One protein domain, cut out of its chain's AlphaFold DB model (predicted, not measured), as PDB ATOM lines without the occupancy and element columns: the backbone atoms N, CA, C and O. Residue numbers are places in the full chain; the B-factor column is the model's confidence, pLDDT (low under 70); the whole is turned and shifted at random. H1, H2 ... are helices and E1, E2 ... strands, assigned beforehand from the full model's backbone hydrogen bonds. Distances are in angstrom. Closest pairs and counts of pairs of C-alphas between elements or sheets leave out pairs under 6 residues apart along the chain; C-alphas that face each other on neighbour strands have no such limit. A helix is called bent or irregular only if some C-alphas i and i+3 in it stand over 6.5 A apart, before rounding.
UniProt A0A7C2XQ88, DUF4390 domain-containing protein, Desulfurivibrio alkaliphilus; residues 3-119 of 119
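AT A GLANCE: This is residues 3 to 119 of the 119 residues of the protein "DUF4390 domain-containing protein" of Desulfurivibrio alkaliphilus (UniProt A0A7C2XQ88). The domain is long and open, with two sheets end to end: a twisted sheet of four strands, E2, E1, E6 and E9, at one end, and a small sheet of three strands, E3, E4 and E5, with H1 over one of its faces, at the other. E2 runs on into E3 and so joins the two ends, while E6 runs on into E7, whose pairing with E8 starts a side arm bearing the short helices H2 and H3; residues 93 to 102 of this arm stick out free. The printed part has 117 residues with three named helices and nine named strands, in the order E1 E2 E3 E4 E5 H1 E6 E7 H2 H3 E8 E9, and its class is mixed, helices and strands. The sheets, in the orders E2 - E1 - E6 - E9, E3 - E4 - E5 and E7 - E8, are all antiparallel. The whole is loose, with a radius of gyration of the C-alphas of 18.1 A, and elongated, spanning 57 by 35 by 20 A.

IN THESE COORDINATES: In the largest sheet, E1 is residues 3 to 7, starting with C-alpha 3 at (151.888, 154.599, 130.001). E2, residues 15 to 21, is 17.7 A long; E6, residues 78 to 84, is 20.3 A long. E9, residues 113 to 118, is 17.4 A long and ends with C-alpha 118 at (161.837, 141.111, 136.422). In the second sheet, E3 is residues 24 to 29, 16.4 A long, E4 is residues 34 to 39, 16.5 A long, and E5 is residues 46 to 49. H1, residues 52 to 60, is 12.1 A long and begins with C-alpha 52 at (160.967, 178.420, 127.966). The side arm has E7, residues 86 to 88, H2, residues 94 to 98, H3, residues 103 to 106, and E8, residues 107 to 109.

HOW THE PARTS SIT: In the four-stranded sheet E2 and E9 are the edge strands. E1 and E2 form a hairpin, with N 5 and O 18 at 3.0 A. E1 and E6 have N 4 and O 82 at 2.9 A, and E6 and E9 have N 81 and O 115 at 2.9 A. E2 runs on into E3 at 12 degrees, across a break of 2 residues. E3, E4 and E5 form a meander, each strand the antiparallel neighbour of the one before; N 27 and O 36 are 2.8 A apart, as are N 37 and O 47. H1 is on this sheet at a height over the sheet of 8.4 A, over E4 and along the strands, at 5 degrees to E4 on the local plane; its closest C-alphas to E4 are those of Ala 55 and Phe 35, 6.3 A apart. E6 runs on into E7 at 21 degrees. E7 and E8 are antiparallel, with N 87 and O 108 at 2.8 A. The closest C-alphas of E7 and H3 are those of Ala 88 and Trp 106, 6.8 A apart. H2 and H3 are only just apart, with closest C-alphas at 8.2 A. H2 is irregular, C-alphas 95 and 98 being 7.2 A apart. Each O i to N i+4 pair in H1 is within hydrogen-bond range; H2 has 0 of 1, and 0 of 2 from O i to N i+3, and H3 is too short for an O i to N i+4 pair.

THE WHOLE: The two C-alphas farthest apart, those of Gly 11 and Leu 31, are 59.4 A apart. The printed part has no cut, and ends at Tyr 119, the chain's last residue. The link from H1 to E6, residues 61 to 77, is long. The mean pLDDT of the printed part is 85.8; residues 89 to 107 are under 70.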
ATOM      1  N   VAL A   3     151.032 155.546 129.289       94.06
ATOM      2  CA  VAL A   3     151.888 154.599 130.001       94.06
ATOM      3  C   VAL A   3     151.167 153.262 130.093       94.06
ATOM      4  O   VAL A   3     150.030 153.197 130.549       94.06
ATOM      5  N   GLU A   4     151.829 152.194 129.667       95.00
ATOM      6  CA  GLU A   4     151.320 150.827 129.756       95.00
ATOM      7  C   GLU A   4     152.294 149.972 130.553       95.00
ATOM      8  O   GLU A   4     153.490 149.964 130.262       95.00
ATOM      9  N   LEU A   5     151.777 149.193 131.500       95.19
ATOM     10  CA  LEU A   5     152.523 148.078 132.065       95.19
ATOM     11  C   LEU A   5     151.942 146.777 131.539       95.19
ATOM     12  O   LEU A   5     150.742 146.523 131.670       95.19
ATOM     13  N   ARG A   6     152.803 145.939 130.970       94.44
ATOM     14  CA  ARG A   6     152.424 144.631 130.441       94.44
ATOM     15  C   ARG A   6     153.206 143.539 131.152       94.44
ATOM     16  O   ARG A   6     154.387 143.714 131.417       94.44
ATOM     17  N   ARG A   7     152.549 142.425 131.465       94.06
ATOM     18  CA  ARG A   7     153.187 141.210 131.979       94.06
ATOM     19  C   ARG A   7     153.383 140.236 130.832       94.06
ATOM     20  O   ARG A   7     152.405 139.885 130.160       94.06
ATOM     21  N   GLN A   8     154.613 139.772 130.667       91.31
ATOM     22  CA  GLN A   8     154.947 138.786 129.656       91.31
ATOM     23  C   GLN A   8     154.293 137.443 129.985       91.31
ATOM     24  O   GLN A   8     154.178 137.050 131.149       91.31
ATOM     25  N   ARG A   9     153.824 136.730 128.961       87.19
ATOM     26  CA  ARG A   9     153.264 135.383 129.111       87.19
ATOM     27  C   ARG A   9     153.942 134.436 128.134       87.19
ATOM     28  O   ARG A   9     154.078 134.746 126.957       87.19
ATOM     29  N   SER A  10     154.342 133.259 128.609       79.81
ATOM     30  CA  SER A  10     154.890 132.229 127.722       79.81
ATOM     31  C   SER A  10     153.804 131.733 126.761       79.81
ATOM     32  O   SER A  10     152.734 131.314 127.204       79.81
ATOM     33  N   GLY A  11     154.068 131.808 125.454       73.75
ATOM     34  CA  GLY A  11     153.192 131.280 124.402       73.75
ATOM     35  C   GLY A  11     151.905 132.073 124.123       73.75
ATOM     36  O   GLY A  11     151.077 131.594 123.355       73.75
ATOM     37  N   TRP A  12     151.724 133.261 124.712       76.62
ATOM     38  CA  TRP A  12     150.528 134.101 124.545       76.62
ATOM     39  C   TRP A  12     150.885 135.588 124.462       76.62
ATOM     40  O   TRP A  12     151.977 135.992 124.843       76.62
ATOM     41  N   LEU A  13     149.939 136.412 123.996       83.12
ATOM     42  CA  LEU A  13     150.080 137.870 124.012       83.12
ATOM     43  C   LEU A  13     150.251 138.387 125.446       83.12
ATOM     44  O   LEU A  13     149.524 137.976 126.359       83.12
ATOM     45  N   ASP A  14     151.166 139.341 125.614       87.44
ATOM     46  CA  ASP A  14     151.401 140.002 126.894       87.44
ATOM     47  C   ASP A  14     150.118 140.631 127.429       87.44
ATOM     48  O   ASP A  14     149.393 141.334 126.712       87.44
ATOM     49  N   LEU A  15     149.863 140.421 128.717       90.50
ATOM     50  CA  LEU A  15     148.693 140.971 129.385       90.50
ATOM     51  C   LEU A  15     148.980 142.405 129.811       90.50
ATOM     52  O   LEU A  15     149.903 142.635 130.586       90.50
ATOM     53  N   GLN A  16     148.149 143.352 129.389       91.44
ATOM     54  CA  GLN A  16     148.166 144.689 129.971       91.44
ATOM     55  C   GLN A  16     147.648 144.628 131.413       91.44
ATOM     56  O   GLN A  16     146.500 144.263 131.651       91.44
ATOM     57  N   VAL A  17     148.519 144.963 132.360       93.06
ATOM     58  CA  VAL A  17     148.226 145.014 133.799       93.06
ATOM     59  C   VAL A  17     147.733 146.404 134.190       93.06
ATOM     60  O   VAL A  17     146.870 146.529 135.048       93.06
ATOM     61  N   LEU A  18     148.246 147.442 133.525       92.44
ATOM     62  CA  LEU A  18     147.901 148.836 133.789       92.44
ATOM     63  C   LEU A  18     147.929 149.652 132.494       92.44
ATOM     64  O   LEU A  18     148.786 149.439 131.633       92.44
ATOM     65  N   GLY A  19     147.015 150.612 132.382       92.06
ATOM     66  CA  GLY A  19     147.085 151.706 131.417       92.06
ATOM     67  C   GLY A  19     146.805 153.032 132.117       92.06
ATOM     68  O   GLY A  19     145.786 153.153 132.790       92.06
ATOM     69  N   LEU A  20     147.701 154.005 131.963       89.81
ATOM     70  CA  LEU A  20     147.542 155.366 132.469       89.81
ATOM     71  C   LEU A  20     147.637 156.366 131.318       89.81
ATOM     72  O   LEU A  20     148.452 156.217 130.402       89.81
ATOM     73  N   GLU A  21     146.840 157.421 131.414       90.75
ATOM     74  CA  GLU A  21     146.859 158.551 130.497       90.75
ATOM     75  C   GLU A  21     146.785 159.845 131.304       90.75
ATOM     76  O   GLU A  21     145.970 159.966 132.216       90.75
ATOM     77  N   PHE A  22     147.671 160.788 130.993       89.69
ATOM     78  CA  PHE A  22     147.718 162.100 131.640       89.69
ATOM     79  C   PHE A  22     148.381 163.131 130.729       89.69
ATOM     80  O   PHE A  22     149.169 162.793 129.836       89.69
ATOM     81  N   SER A  23     148.087 164.403 130.961       91.12
ATOM     82  CA  SER A  23     148.523 165.522 130.133       91.12
ATOM     83  C   SER A  23     149.350 166.536 130.911       91.12
ATOM     84  O   SER A  23     149.143 166.782 132.100       91.12
ATOM     85  N   HIS A  24     150.283 167.168 130.199       93.38
ATOM     86  CA  HIS A  24     150.913 168.402 130.646       93.38
ATOM     87  C   HIS A  24     150.411 169.555 129.771       93.38
ATOM     88  O   HIS A  24     150.295 169.407 128.551       93.38
ATOM     89  N   HIS A  25     150.151 170.712 130.371       92.19
ATOM     90  CA  HIS A  25     149.725 171.914 129.659       92.19
ATOM     91  C   HIS A  25     150.707 173.052 129.889       92.19
ATOM     92  O   HIS A  25     151.015 173.379 131.031       92.19
ATOM     93  N   LEU A  26     151.140 173.687 128.802       92.62
ATOM     94  CA  LEU A  26     151.982 174.876 128.828       92.62
ATOM     95  C   LEU A  26     151.172 176.099 128.392       92.62
ATOM     96  O   LEU A  26     150.557 176.103 127.324       92.62
ATOM     97  N   HIS A  27     151.206 177.148 129.205       92.69
ATOM     98  CA  HIS A  27     150.649 178.460 128.894       92.69
ATOM     99  C   HIS A  27     151.707 179.533 129.086       92.69
ATOM    100  O   HIS A  27     152.468 179.479 130.041       92.69
ATOM    101  N   TYR A  28     151.746 180.503 128.184       93.50
ATOM    102  CA  TYR A  28     152.603 181.672 128.318       93.50
ATOM    103  C   TYR A  28     151.733 182.878 128.680       93.50
ATOM    104  O   TYR A  28     150.744 183.150 127.998       93.50
ATOM    105  N   ASP A  29     152.068 183.545 129.781       92.19
ATOM    106  CA  ASP A  29     151.429 184.772 130.244       92.19
ATOM    107  C   ASP A  29     152.215 185.967 129.699       92.19
ATOM    108  O   ASP A  29     153.328 186.254 130.137       92.19
ATOM    109  N   THR A  30     151.632 186.662 128.724       92.50
ATOM    110  CA  THR A  30     152.250 187.815 128.059       92.50
ATOM    111  C   THR A  30     152.309 189.062 128.940       92.50
ATOM    112  O   THR A  30     153.138 189.929 128.684       92.50
ATOM    113  N   LEU A  31     151.462 189.167 129.971       94.56
ATOM    114  CA  LEU A  31     151.456 190.308 130.892       94.56
ATOM    115  C   LEU A  31     152.574 190.185 131.923       94.56
ATOM    116  O   LEU A  31     153.180 191.183 132.302       94.56
ATOM    117  N   LYS A  32     152.834 188.957 132.378       92.62
ATOM    118  CA  LYS A  32     153.870 188.662 133.376       92.62
ATOM    119  C   LYS A  32     155.190 188.208 132.768       92.62
ATOM    120  O   LYS A  32     156.194 188.197 133.466       92.62
ATOM    121  N   ASN A  33     155.195 187.888 131.474       93.38
ATOM    122  CA  ASN A  33     156.332 187.316 130.760       93.38
ATOM    123  C   ASN A  33     156.834 186.011 131.410       93.38
ATOM    124  O   ASN A  33     158.030 185.800 131.590       93.38
ATOM    125  N   GLU A  34     155.895 185.137 131.778       96.06
ATOM    126  CA  GLU A  34     156.159 183.893 132.507       96.06
ATOM    127  C   GLU A  34     155.450 182.707 131.847       96.06
ATOM    128  O   GLU A  34     154.414 182.841 131.192       96.06
ATOM    129  N   PHE A  35     155.988 181.511 132.055       96.31
ATOM    130  CA  PHE A  35     155.402 180.258 131.601       96.31
ATOM    131  C   PHE A  35     154.733 179.542 132.764       96.31
ATOM    132  O   PHE A  35     155.312 179.375 133.831       96.31
ATOM    133  N   ARG A  36     153.522 179.050 132.534       95.94
ATOM    134  CA  ARG A  36     152.732 178.263 133.471       95.94
ATOM    135  C   ARG A  36     152.594 176.842 132.939       95.94
ATOM    136  O   ARG A  36     151.995 176.632 131.886       95.94
ATOM    137  N   VAL A  37     153.125 175.877 133.681       96.06
ATOM    138  CA  VAL A  37     153.059 174.447 133.368       96.06
ATOM    139  C   VAL A  37     152.119 173.755 134.345       96.06
ATOM    140  O   VAL A  37     152.300 173.848 135.554       96.06
ATOM    141  N   VAL A  38     151.120 173.045 133.837       94.94
ATOM    142  CA  VAL A  38     150.219 172.198 134.628       94.94
ATOM    143  C   VAL A  38     150.535 170.743 134.318       94.94
ATOM    144  O   VAL A  38     150.619 170.388 133.146       94.94
ATOM    145  N   ARG A  39     150.709 169.917 135.352       93.94
ATOM    146  CA  ARG A  39     151.005 168.481 135.240       93.94
ATOM    147  C   ARG A  39     149.956 167.677 135.995       93.94
ATOM    148  O   ARG A  39     149.851 167.800 137.217       93.94
ATOM    149  N   GLU A  40     149.140 166.918 135.273       92.00
ATOM    150  CA  GLU A  40     148.003 166.192 135.852       92.00
ATOM    151  C   GLU A  40     148.439 165.110 136.848       92.00
ATOM    152  O   GLU A  40     147.860 164.992 137.925       92.00
ATOM    153  N   GLU A  41     149.523 164.393 136.558       92.00
ATOM    154  CA  GLU A  41     150.072 163.330 137.402       92.00
ATOM    155  C   GLU A  41     150.658 163.841 138.727       92.00
ATOM    156  O   GLU A  41     150.851 163.071 139.665       92.00
ATOM    157  N   LYS A  42     150.910 165.150 138.831       90.62
ATOM    158  CA  LYS A  42     151.332 165.836 140.064       90.62
ATOM    159  C   LYS A  42     150.177 166.579 140.751       90.62
ATOM    160  O   LYS A  42     150.414 167.483 141.549       90.62
ATOM    161  N   GLY A  43     148.929 166.220 140.444       88.12
ATOM    162  CA  GLY A  43     147.733 166.804 141.056       88.12
ATOM    163  C   GLY A  43     147.242 168.093 140.391       88.12
ATOM    164  O   GLY A  43     146.412 168.793 140.963       88.12
ATOM    165  N   GLY A  44     147.750 168.440 139.202       86.44
ATOM    166  CA  GLY A  44     147.244 169.566 138.406       86.44
ATOM    167  C   GLY A  44     147.600 170.957 138.945       86.44
ATOM    168  O   GLY A  44     147.113 171.962 138.423       86.44
ATOM    169  N   ALA A  45     148.461 171.050 139.962       89.75
ATOM    170  CA  ALA A  45     148.979 172.330 140.425       89.75
ATOM    171  C   ALA A  45     149.830 172.981 139.326       89.75
ATOM    172  O   ALA A  45     150.666 172.340 138.685       89.75
ATOM    173  N   ALA A  46     149.607 174.274 139.106       91.69
ATOM    174  CA  ALA A  46     150.369 175.014 138.120       91.69
ATOM    175  C   ALA A  46     151.715 175.462 138.690       91.69
ATOM    176  O   ALA A  46     151.762 176.122 139.725       91.69
ATOM    177  N   GLN A  47     152.786 175.157 137.971       94.25
ATOM    178  CA  GLN A  47     154.132 175.619 138.257       94.25
ATOM    179  C   GLN A  47     154.495 176.752 137.297       94.25
ATOM    180  O   GLN A  47     154.405 176.587 136.079       94.25
ATOM    181  N   THR A  48     154.896 177.896 137.847       96.31
ATOM    182  CA  THR A  48     155.323 179.060 137.064       96.31
ATOM    183  C   THR A  48     156.843 179.102 136.969       96.31
ATOM    184  O   THR A  48     157.529 178.873 137.965       96.31
ATOM    185  N   VAL A  49     157.365 179.375 135.777       97.06
ATOM    186  CA  VAL A  49     158.798 179.496 135.486       97.06
ATOM    187  C   VAL A  49     159.038 180.662 134.531       97.06
ATOM    188  O   VAL A  49     158.175 180.992 133.718       97.06
ATOM    189  N   ALA A  50     160.206 181.294 134.615       95.00
ATOM    190  CA  ALA A  50     160.499 182.492 133.829       95.00
ATOM    191  C   ALA A  50     160.918 182.161 132.390       95.00
ATOM    192  O   ALA A  50     160.748 182.974 131.484       95.00
ATOM    193  N   THR A  51     161.472 180.966 132.155       95.31
ATOM    194  CA  THR A  51     162.087 180.633 130.866       95.31
ATOM    195  C   THR A  51     161.402 179.476 130.146       95.31
ATOM    196  O   THR A  51     160.924 178.511 130.746       95.31
ATOM    197  N   MET A  52     161.437 179.523 128.811       94.12
ATOM    198  CA  MET A  52     160.967 178.420 127.966       94.12
ATOM    199  C   MET A  52     161.787 177.138 128.185       94.12
ATOM    200  O   MET A  52     161.264 176.034 128.050       94.12
ATOM    201  N   ALA A  53     163.070 177.262 128.535       96.19
ATOM    202  CA  ALA A  53     163.932 176.114 128.804       96.19
ATOM    203  C   ALA A  53     163.464 175.332 130.043       96.19
ATOM    204  O   ALA A  53     163.292 174.113 129.969       96.19
ATOM    205  N   GLU A  54     163.184 176.030 131.146       96.00
ATOM    206  CA  GLU A  54     162.615 175.433 132.361       96.00
ATOM    207  C   GLU A  54     161.224 174.857 132.090       96.00
ATOM    208  O   GLU A  54     160.926 173.724 132.476       96.00
ATOM    209  N   ALA A  55     160.388 175.595 131.354       95.75
ATOM    210  CA  ALA A  55     159.053 175.142 130.989       95.75
ATOM    211  C   ALA A  55     159.107 173.835 130.186       95.75
ATOM    212  O   ALA A  55     158.372 172.888 130.472       95.75
ATOM    213  N   ARG A  56     160.027 173.743 129.218       94.50
ATOM    214  CA  ARG A  56     160.255 172.533 128.427       94.50
ATOM    215  C   ARG A  56     160.724 171.372 129.296       94.50
ATOM    216  O   ARG A  56     160.201 170.274 129.129       94.50
ATOM    217  N   GLN A  57     161.658 171.597 130.222       95.50
ATOM    218  CA  GLN A  57     162.104 170.549 131.146       95.50
ATOM    219  C   GLN A  57     160.937 169.980 131.959       95.50
ATOM    220  O   GLN A  57     160.809 168.758 132.058       95.50
ATOM    221  N   LEU A  58     160.059 170.843 132.482       94.81
ATOM    222  CA  LEU A  58     158.858 170.417 133.205       94.81
ATOM    223  C   LEU A  58     157.881 169.657 132.303       94.81
ATOM    224  O   LEU A  58     157.344 168.632 132.712       94.81
ATOM    225  N   MET A  59     157.684 170.116 131.066       93.12
ATOM    226  CA  MET A  59     156.804 169.462 130.095       93.12
ATOM    227  C   MET A  59     157.284 168.064 129.698       93.12
ATOM    228  O   MET A  59     156.452 167.198 129.443       93.12
ATOM    229  N   THR A  60     158.596 167.820 129.638       92.44
ATOM    230  CA  THR A  60     159.153 166.538 129.175       92.44
ATOM    231  C   THR A  60     159.431 165.532 130.286       92.44
ATOM    232  O   THR A  60     159.695 164.368 129.993       92.44
ATOM    233  N   ARG A  61     159.427 165.961 131.552       92.38
ATOM    234  CA  ARG A  61     159.878 165.132 132.671       92.38
ATOM    235  C   ARG A  61     158.704 164.583 133.475       92.38
ATOM    236  O   ARG A  61     158.004 165.333 134.147       92.38
ATOM    237  N   VAL A  62     158.575 163.261 133.457       91.12
ATOM    238  CA  VAL A  62     157.657 162.490 134.303       91.12
ATOM    239  C   VAL A  62     158.494 161.789 135.370       91.12
ATOM    240  O   VAL A  62     159.327 160.951 135.037       91.12
ATOM    241  N   ASN A  63     158.292 162.140 136.640       88.44
ATOM    242  CA  ASN A  63     158.959 161.497 137.777       88.44
ATOM    243  C   ASN A  63     157.921 161.067 138.817       88.44
ATOM    244  O   ASN A  63     156.885 161.721 138.960       88.44
ATOM    245  N   ASP A  64     158.255 160.040 139.598       86.88
ATOM    246  CA  ASP A  64     157.453 159.537 140.727       86.88
ATOM    247  C   ASP A  64     156.008 159.188 140.337       86.88
ATOM    248  O   ASP A  64     155.070 159.400 141.105       86.88
ATOM    249  N   LEU A  65     155.822 158.689 139.113       89.94
ATOM    250  CA  LEU A  65     154.530 158.194 138.663       89.94
ATOM    251  C   LEU A  65     154.224 156.889 139.403       89.94
ATOM    252  O   LEU A  65     154.919 155.887 139.224       89.94
ATOM    253  N   VAL A  66     153.180 156.900 140.229       88.75
ATOM    254  CA  VAL A  66     152.698 155.698 140.910       88.75
ATOM    255  C   VAL A  66     151.991 154.820 139.883       88.75
ATOM    256  O   VAL A  66     150.960 155.205 139.340       88.75
ATOM    257  N   LEU A  67     152.572 153.654 139.595       88.38
ATOM    258  CA  LEU A  67     152.004 152.699 138.643       88.38
ATOM    259  C   LEU A  67     151.034 151.747 139.351       88.38
ATOM    260  O   LEU A  67     149.838 151.766 139.089       88.38
ATOM    261  N   LEU A  68     151.557 150.927 140.260       89.31
ATOM    262  CA  LEU A  68     150.786 149.998 141.080       89.31
ATOM    263  C   LEU A  68     151.571 149.649 142.353       89.31
ATOM    264  O   LEU A  68     152.802 149.771 142.366       89.31
ATOM    265  N   PRO A  69     150.889 149.196 143.415       89.94
ATOM    266  CA  PRO A  69     151.531 148.591 144.570       89.94
ATOM    267  C   PRO A  69     152.386 147.380 144.182       89.94
ATOM    268  O   PRO A  69     151.983 146.538 143.382       89.94
ATOM    269  N   LEU A  70     153.545 147.244 144.826       87.69
ATOM    270  CA  LEU A  70     154.467 146.125 144.610       87.69
ATOM    271  C   LEU A  70     153.815 144.755 144.890       87.69
ATOM    272  O   LEU A  70     154.132 143.768 144.238       87.69
ATOM    273  N   ALA A  71     152.862 144.707 145.827       89.25
ATOM    274  CA  ALA A  71     152.113 143.499 146.179       89.25
ATOM    275  C   ALA A  71     151.199 142.975 145.053       89.25
ATOM    276  O   ALA A  71     150.777 141.824 145.105       89.25
ATOM    277  N   GLU A  72     150.887 143.797 144.046       89.69
ATOM    278  CA  GLU A  72     150.093 143.387 142.881       89.69
ATOM    279  C   GLU A  72     150.961 142.783 141.760       89.69
ATOM    280  O   GLU A  72     150.442 142.210 140.795       89.69
ATOM    281  N   LEU A  73     152.291 142.870 141.884       91.88
ATOM    282  CA  LEU A  73     153.223 142.198 140.987       91.88
ATOM    283  C   LEU A  73     153.413 140.737 141.415       91.88
ATOM    284  O   LEU A  73     153.507 140.412 142.596       91.88
ATOM    285  N   ILE A  74     153.472 139.844 140.429       91.88
ATOM    286  CA  ILE A  74     153.685 138.414 140.647       91.88
ATOM    287  C   ILE A  74     155.194 138.155 140.631       91.88
ATOM    288  O   ILE A  74     155.813 138.445 139.607       91.88
ATOM    289  N   PRO A  75     155.771 137.581 141.701       92.62
ATOM    290  CA  PRO A  75     157.188 137.231 141.735       92.62
ATOM    291  C   PRO A  75     157.582 136.205 140.663       92.62
ATOM    292  O   PRO A  75     156.816 135.296 140.329       92.62
ATOM    293  N   GLY A  76     158.805 136.326 140.160       91.38
ATOM    294  CA  GLY A  76     159.366 135.527 139.074       91.38
ATOM    295  C   GLY A  76     158.831 135.867 137.678       91.38
ATOM    296  O   GLY A  76     159.059 135.087 136.753       91.38
ATOM    297  N   GLN A  77     158.107 136.976 137.497       92.19
ATOM    298  CA  GLN A  77     157.513 137.342 136.205       92.19
ATOM    299  C   GLN A  77     158.247 138.512 135.548       92.19
ATOM    300  O   GLN A  77     158.771 139.405 136.210       92.19
ATOM    301  N   ALA A  78     158.265 138.502 134.213       94.00
ATOM    302  CA  ALA A  78     158.807 139.588 133.409       94.00
ATOM    303  C   ALA A  78     157.715 140.604 133.065       94.00
ATOM    304  O   ALA A  78     156.575 140.247 132.736       94.00
ATOM    305  N   TYR A  79     158.083 141.875 133.117       95.00
ATOM    306  CA  TYR A  79     157.206 142.998 132.853       95.00
ATOM    307  C   TYR A  79     157.856 143.971 131.875       95.00
ATOM    308  O   TYR A  79     159.062 144.205 131.913       95.00
ATOM    309  N   THR A  80     157.028 144.594 131.044       95.62
ATOM    310  CA  THR A  80     157.428 145.637 130.103       95.62
ATOM    311  C   THR A  80     156.651 146.906 130.416       95.62
ATOM    312  O   THR A  80     155.429 146.961 130.245       95.62
ATOM    313  N   LEU A  81     157.359 147.941 130.860       94.88
ATOM    314  CA  LEU A  81     156.823 149.290 130.994       94.88
ATOM    315  C   LEU A  81     157.017 150.022 129.671       94.88
ATOM    316  O   LEU A  81     158.136 150.101 129.176       94.88
ATOM    317  N   ARG A  82     155.948 150.575 129.103       95.00
ATOM    318  CA  ARG A  82     155.971 151.289 127.824       95.00
ATOM    319  C   ARG A  82     155.433 152.695 128.006       95.00
ATOM    320  O   ARG A  82     154.412 152.886 128.657       95.00
ATOM    321  N   VAL A  83     156.088 153.670 127.389       94.38
ATOM    322  CA  VAL A  83     155.690 155.078 127.428       94.38
ATOM    323  C   VAL A  83     155.709 155.664 126.021       94.38
ATOM    324  O   VAL A  83     156.644 155.438 125.251       94.38
ATOM    325  N   ARG A  84     154.685 156.449 125.691       93.12
ATOM    326  CA  ARG A  84     154.680 157.335 124.520       93.12
ATOM    327  C   ARG A  84     154.161 158.717 124.902       93.12
ATOM    328  O   ARG A  84     153.301 158.863 125.777       93.12
ATOM    329  N   ALA A  85     154.655 159.733 124.213       91.94
ATOM    330  CA  ALA A  85     154.164 161.093 124.324       91.94
ATOM    331  C   ALA A  85     153.488 161.509 123.019       91.94
ATOM    332  O   ALA A  85     153.921 161.144 121.928       91.94
ATOM    333  N   GLN A  86     152.430 162.296 123.159       87.81
ATOM    334  CA  GLN A  86     151.763 162.966 122.058       87.81
ATOM    335  C   GLN A  86     151.722 164.449 122.398       87.81
ATOM    336  O   GLN A  86     151.268 164.830 123.478       87.81
ATOM    337  N   LEU A  87     152.229 165.271 121.490       86.75
ATOM    338  CA  LEU A  87     152.087 166.713 121.520       86.75
ATOM    339  C   LEU A  87     150.845 167.070 120.711       86.75
ATOM    340  O   LEU A  87     150.739 166.672 119.554       86.75
ATOM    341  N   ALA A  88     149.929 167.829 121.302       77.50
ATOM    342  CA  ALA A  88     148.757 168.356 120.621       77.50
ATOM    343  C   ALA A  88     148.640 169.856 120.895       77.50
ATOM    344  O   ALA A  88     148.771 170.297 122.040       77.50
ATOM    345  N   GLU A  89     148.378 170.648 119.856       68.31
ATOM    346  CA  GLU A  89     148.061 172.061 120.034       68.31
ATOM    347  C   GLU A  89     146.637 172.230 120.577       68.31
ATOM    348  O   GLU A  89     145.692 171.565 120.145       68.31
ATOM    349  N   LYS A  90     146.466 173.178 121.507       59.66
ATOM    350  CA  LYS A  90     145.195 173.492 122.188       59.66
ATOM    351  C   LYS A  90     144.067 173.929 121.231       59.66
ATOM    352  O   LYS A  90     142.928 174.081 121.658       59.66
ATOM    353  N   GLY A  91     144.396 174.174 119.962       51.16
ATOM    354  CA  GLY A  91     143.561 174.861 118.985       51.16
ATOM    355  C   GLY A  91     142.685 173.987 118.096       51.16
ATOM    356  O   GLY A  91     141.971 174.570 117.293       51.16
ATOM    357  N   LEU A  92     142.696 172.649 118.196       56.41
ATOM    358  CA  LEU A  92     141.848 171.803 117.341       56.41
ATOM    359  C   LEU A  92     140.353 172.095 117.592       56.41
ATOM    360  O   LEU A  92     139.827 171.738 118.651       56.41
ATOM    361  N   PRO A  93     139.623 172.704 116.635       50.38
ATOM    362  CA  PRO A  93     138.192 172.919 116.797       50.38
ATOM    363  C   PRO A  93     137.470 171.568 116.847       50.38
ATOM    364  O   PRO A  93     137.738 170.685 116.026       50.38
ATOM    365  N   ARG A  94     136.483 171.420 117.746       53.94
ATOM    366  CA  ARG A  94     135.659 170.195 117.910       53.94
ATOM    367  C   ARG A  94     135.009 169.686 116.606       53.94
ATOM    368  O   ARG A  94     134.571 168.544 116.527       53.94
ATOM    369  N   PHE A  95     134.961 170.506 115.558       54.47
ATOM    370  CA  PHE A  95     134.442 170.141 114.238       54.47
ATOM    371  C   PHE A  95     135.347 169.183 113.439       54.47
ATOM    372  O   PHE A  95     134.849 168.427 112.606       54.47
ATOM    373  N   PHE A  96     136.656 169.136 113.713       54.50
ATOM    374  CA  PHE A  96     137.601 168.277 112.981       54.50
ATOM    375  C   PHE A  96     137.566 166.804 113.418       54.50
ATOM    376  O   PHE A  96     138.373 165.996 112.955       54.50
ATOM    377  N   HIS A  97     136.597 166.396 114.253       53.69
ATOM    378  CA  HIS A  97     136.501 165.010 114.711       53.69
ATOM    379  C   HIS A  97     136.278 164.005 113.555       53.69
ATOM    380  O   HIS A  97     136.560 162.814 113.699       53.69
ATOM    381  N   ARG A  98     135.809 164.482 112.397       56.19
ATOM    382  CA  ARG A  98     135.419 163.658 111.246       56.19
ATOM    383  C   ARG A  98     136.508 163.497 110.171       56.19
ATOM    384  O   ARG A  98     136.333 162.696 109.262       56.19
ATOM    385  N   LEU A  99     137.635 164.212 110.268       53.28
ATOM    386  CA  LEU A  99     138.709 164.197 109.261       53.28
ATOM    387  C   LEU A  99     139.915 163.391 109.773       53.28
ATOM    388  O   LEU A  99     140.887 163.923 110.305       53.28
ATOM    389  N   LEU A 100     139.817 162.069 109.642       57.06
ATOM    390  CA  LEU A 100     140.726 161.089 110.246       57.06
ATOM    391  C   LEU A 100     142.171 160.992 109.693       57.06
ATOM    392  O   LEU A 100     142.968 160.374 110.394       57.06
ATOM    393  N   PRO A 101     142.606 161.624 108.576       57.00
ATOM    394  CA  PRO A 101     144.042 161.677 108.276       57.00
ATOM    395  C   PRO A 101     144.762 162.927 108.824       57.00
ATOM    396  O   PRO A 101     145.973 162.876 109.013       57.00
ATOM    397  N   LEU A 102     144.064 164.032 109.137       53.84
ATOM    398  CA  LEU A 102     144.724 165.295 109.528       53.84
ATOM    399  C   LEU A 102     145.145 165.366 111.002       53.84
ATOM    400  O   LEU A 102     146.066 166.109 111.326       53.84
ATOM    401  N   ARG A 103     144.542 164.571 111.897       54.47
ATOM    402  CA  ARG A 103     144.943 164.530 113.319       54.47
ATOM    403  C   ARG A 103     146.422 164.163 113.489       54.47
ATOM    404  O   ARG A 103     147.113 164.800 114.270       54.47
ATOM    405  N   ARG A 104     146.919 163.218 112.680       55.62
ATOM    406  CA  ARG A 104     148.334 162.799 112.651       55.62
ATOM    407  C   ARG A 104     149.300 163.887 112.175       55.62
ATOM    408  O   ARG A 104     150.465 163.843 112.534       55.62
ATOM    409  N   LEU A 105     148.835 164.835 111.357       56.28
ATOM    410  CA  LEU A 105     149.662 165.934 110.840       56.28
ATOM    411  C   LEU A 105     149.797 167.085 111.850       56.28
ATOM    412  O   LEU A 105     150.727 167.875 111.744       56.28
ATOM    413  N   TRP A 106     148.882 167.168 112.819       58.19
ATOM    414  CA  TRP A 106     148.827 168.229 113.835       58.19
ATOM    415  C   TRP A 106     149.268 167.780 115.226       58.19
ATOM    416  O   TRP A 106     149.563 168.620 116.073       58.19
ATOM    417  N   SER A 107     149.304 166.472 115.478       65.38
ATOM    418  CA  SER A 107     149.852 165.926 116.709       65.38
ATOM    419  C   SER A 107     151.145 165.175 116.436       65.38
ATOM    420  O   SER A 107     151.139 164.170 115.727       65.38
ATOM    421  N   PHE A 108     152.245 165.640 117.019       79.19
ATOM    422  CA  PHE A 108     153.499 164.900 116.992       79.19
ATOM    423  C   PHE A 108     153.439 163.778 118.029       79.19
ATOM    424  O   PHE A 108     153.178 164.030 119.203       79.19
ATOM    425  N   GLU A 109     153.693 162.546 117.609       85.00
ATOM    426  CA  GLU A 109     153.732 161.378 118.486       85.00
ATOM    427  C   GLU A 109     155.144 160.799 118.511       85.00
ATOM    428  O   GLU A 109     155.793 160.655 117.473       85.00
ATOM    429  N   THR A 110     155.624 160.435 119.697       89.12
ATOM    430  CA  THR A 110     156.854 159.656 119.818       89.12
ATOM    431  C   THR A 110     156.562 158.182 119.563       89.12
ATOM    432  O   THR A 110     155.481 157.681 119.880       89.12
ATOM    433  N   ALA A 111     157.569 157.440 119.102       92.00
ATOM    434  CA  ALA A 111     157.527 155.986 119.193       92.00
ATOM    435  C   ALA A 111     157.395 155.535 120.661       92.00
ATOM    436  O   ALA A 111     157.800 156.245 121.593       92.00
ATOM    437  N   TRP A 112     156.851 154.335 120.857       93.88
ATOM    438  CA  TRP A 112     156.852 153.684 122.161       93.88
ATOM    439  C   TRP A 112     158.284 153.412 122.607       93.88
ATOM    440  O   TRP A 112     159.018 152.683 121.943       93.88
ATOM    441  N   HIS A 113     158.650 153.959 123.756       94.50
ATOM    442  CA  HIS A 113     159.855 153.570 124.473       94.50
ATOM    443  C   HIS A 113     159.468 152.555 125.534       94.50
ATOM    444  O   HIS A 113     158.401 152.680 126.136       94.50
ATOM    445  N   HIS A 114     160.296 151.537 125.735       94.69
ATOM    446  CA  HIS A 114     159.998 150.480 126.684       94.69
ATOM    447  C   HIS A 114     161.220 150.089 127.500       94.69
ATOM    448  O   HIS A 114     162.354 150.240 127.050       94.69
ATOM    449  N   ILE A 115     160.954 149.616 128.710       94.38
ATOM    450  CA  ILE A 115     161.941 149.063 129.627       94.38
ATOM    451  C   ILE A 115     161.371 147.748 130.140       94.38
ATOM    452  O   ILE A 115     160.193 147.672 130.500       94.38
ATOM    453  N   GLU A 116     162.214 146.728 130.164       94.69
ATOM    454  CA  GLU A 116     161.886 145.411 130.692       94.69
ATOM    455  C   GLU A 116     162.489 145.242 132.081       94.69
ATOM    456  O   GLU A 116     163.596 145.710 132.356       94.69
ATOM    457  N   PHE A 117     161.751 144.585 132.969       93.06
ATOM    458  CA  PHE A 117     162.229 144.249 134.300       93.06
ATOM    459  C   PHE A 117     161.608 142.945 134.796       93.06
ATOM    460  O   PHE A 117     160.513 142.557 134.388       93.06
ATOM    461  N   HIS A 118     162.319 142.284 135.703       92.69
ATOM    462  CA  HIS A 118     161.837 141.111 136.422       92.69
ATOM    463  C   HIS A 118     161.536 141.495 137.865       92.69
ATOM    464  O   HIS A 118     162.291 142.259 138.473       92.69
ATOM    465  N   TYR A 119     160.443 140.959 138.392       89.31
ATOM    466  CA  TYR A 119     160.061 141.062 139.795       89.31
ATOM    467  C   TYR A 119     159.848 139.664 140.352       89.31
ATOM    468  O   TYR A 119     159.291 138.844 139.589       89.31
TER     469      TYR A 119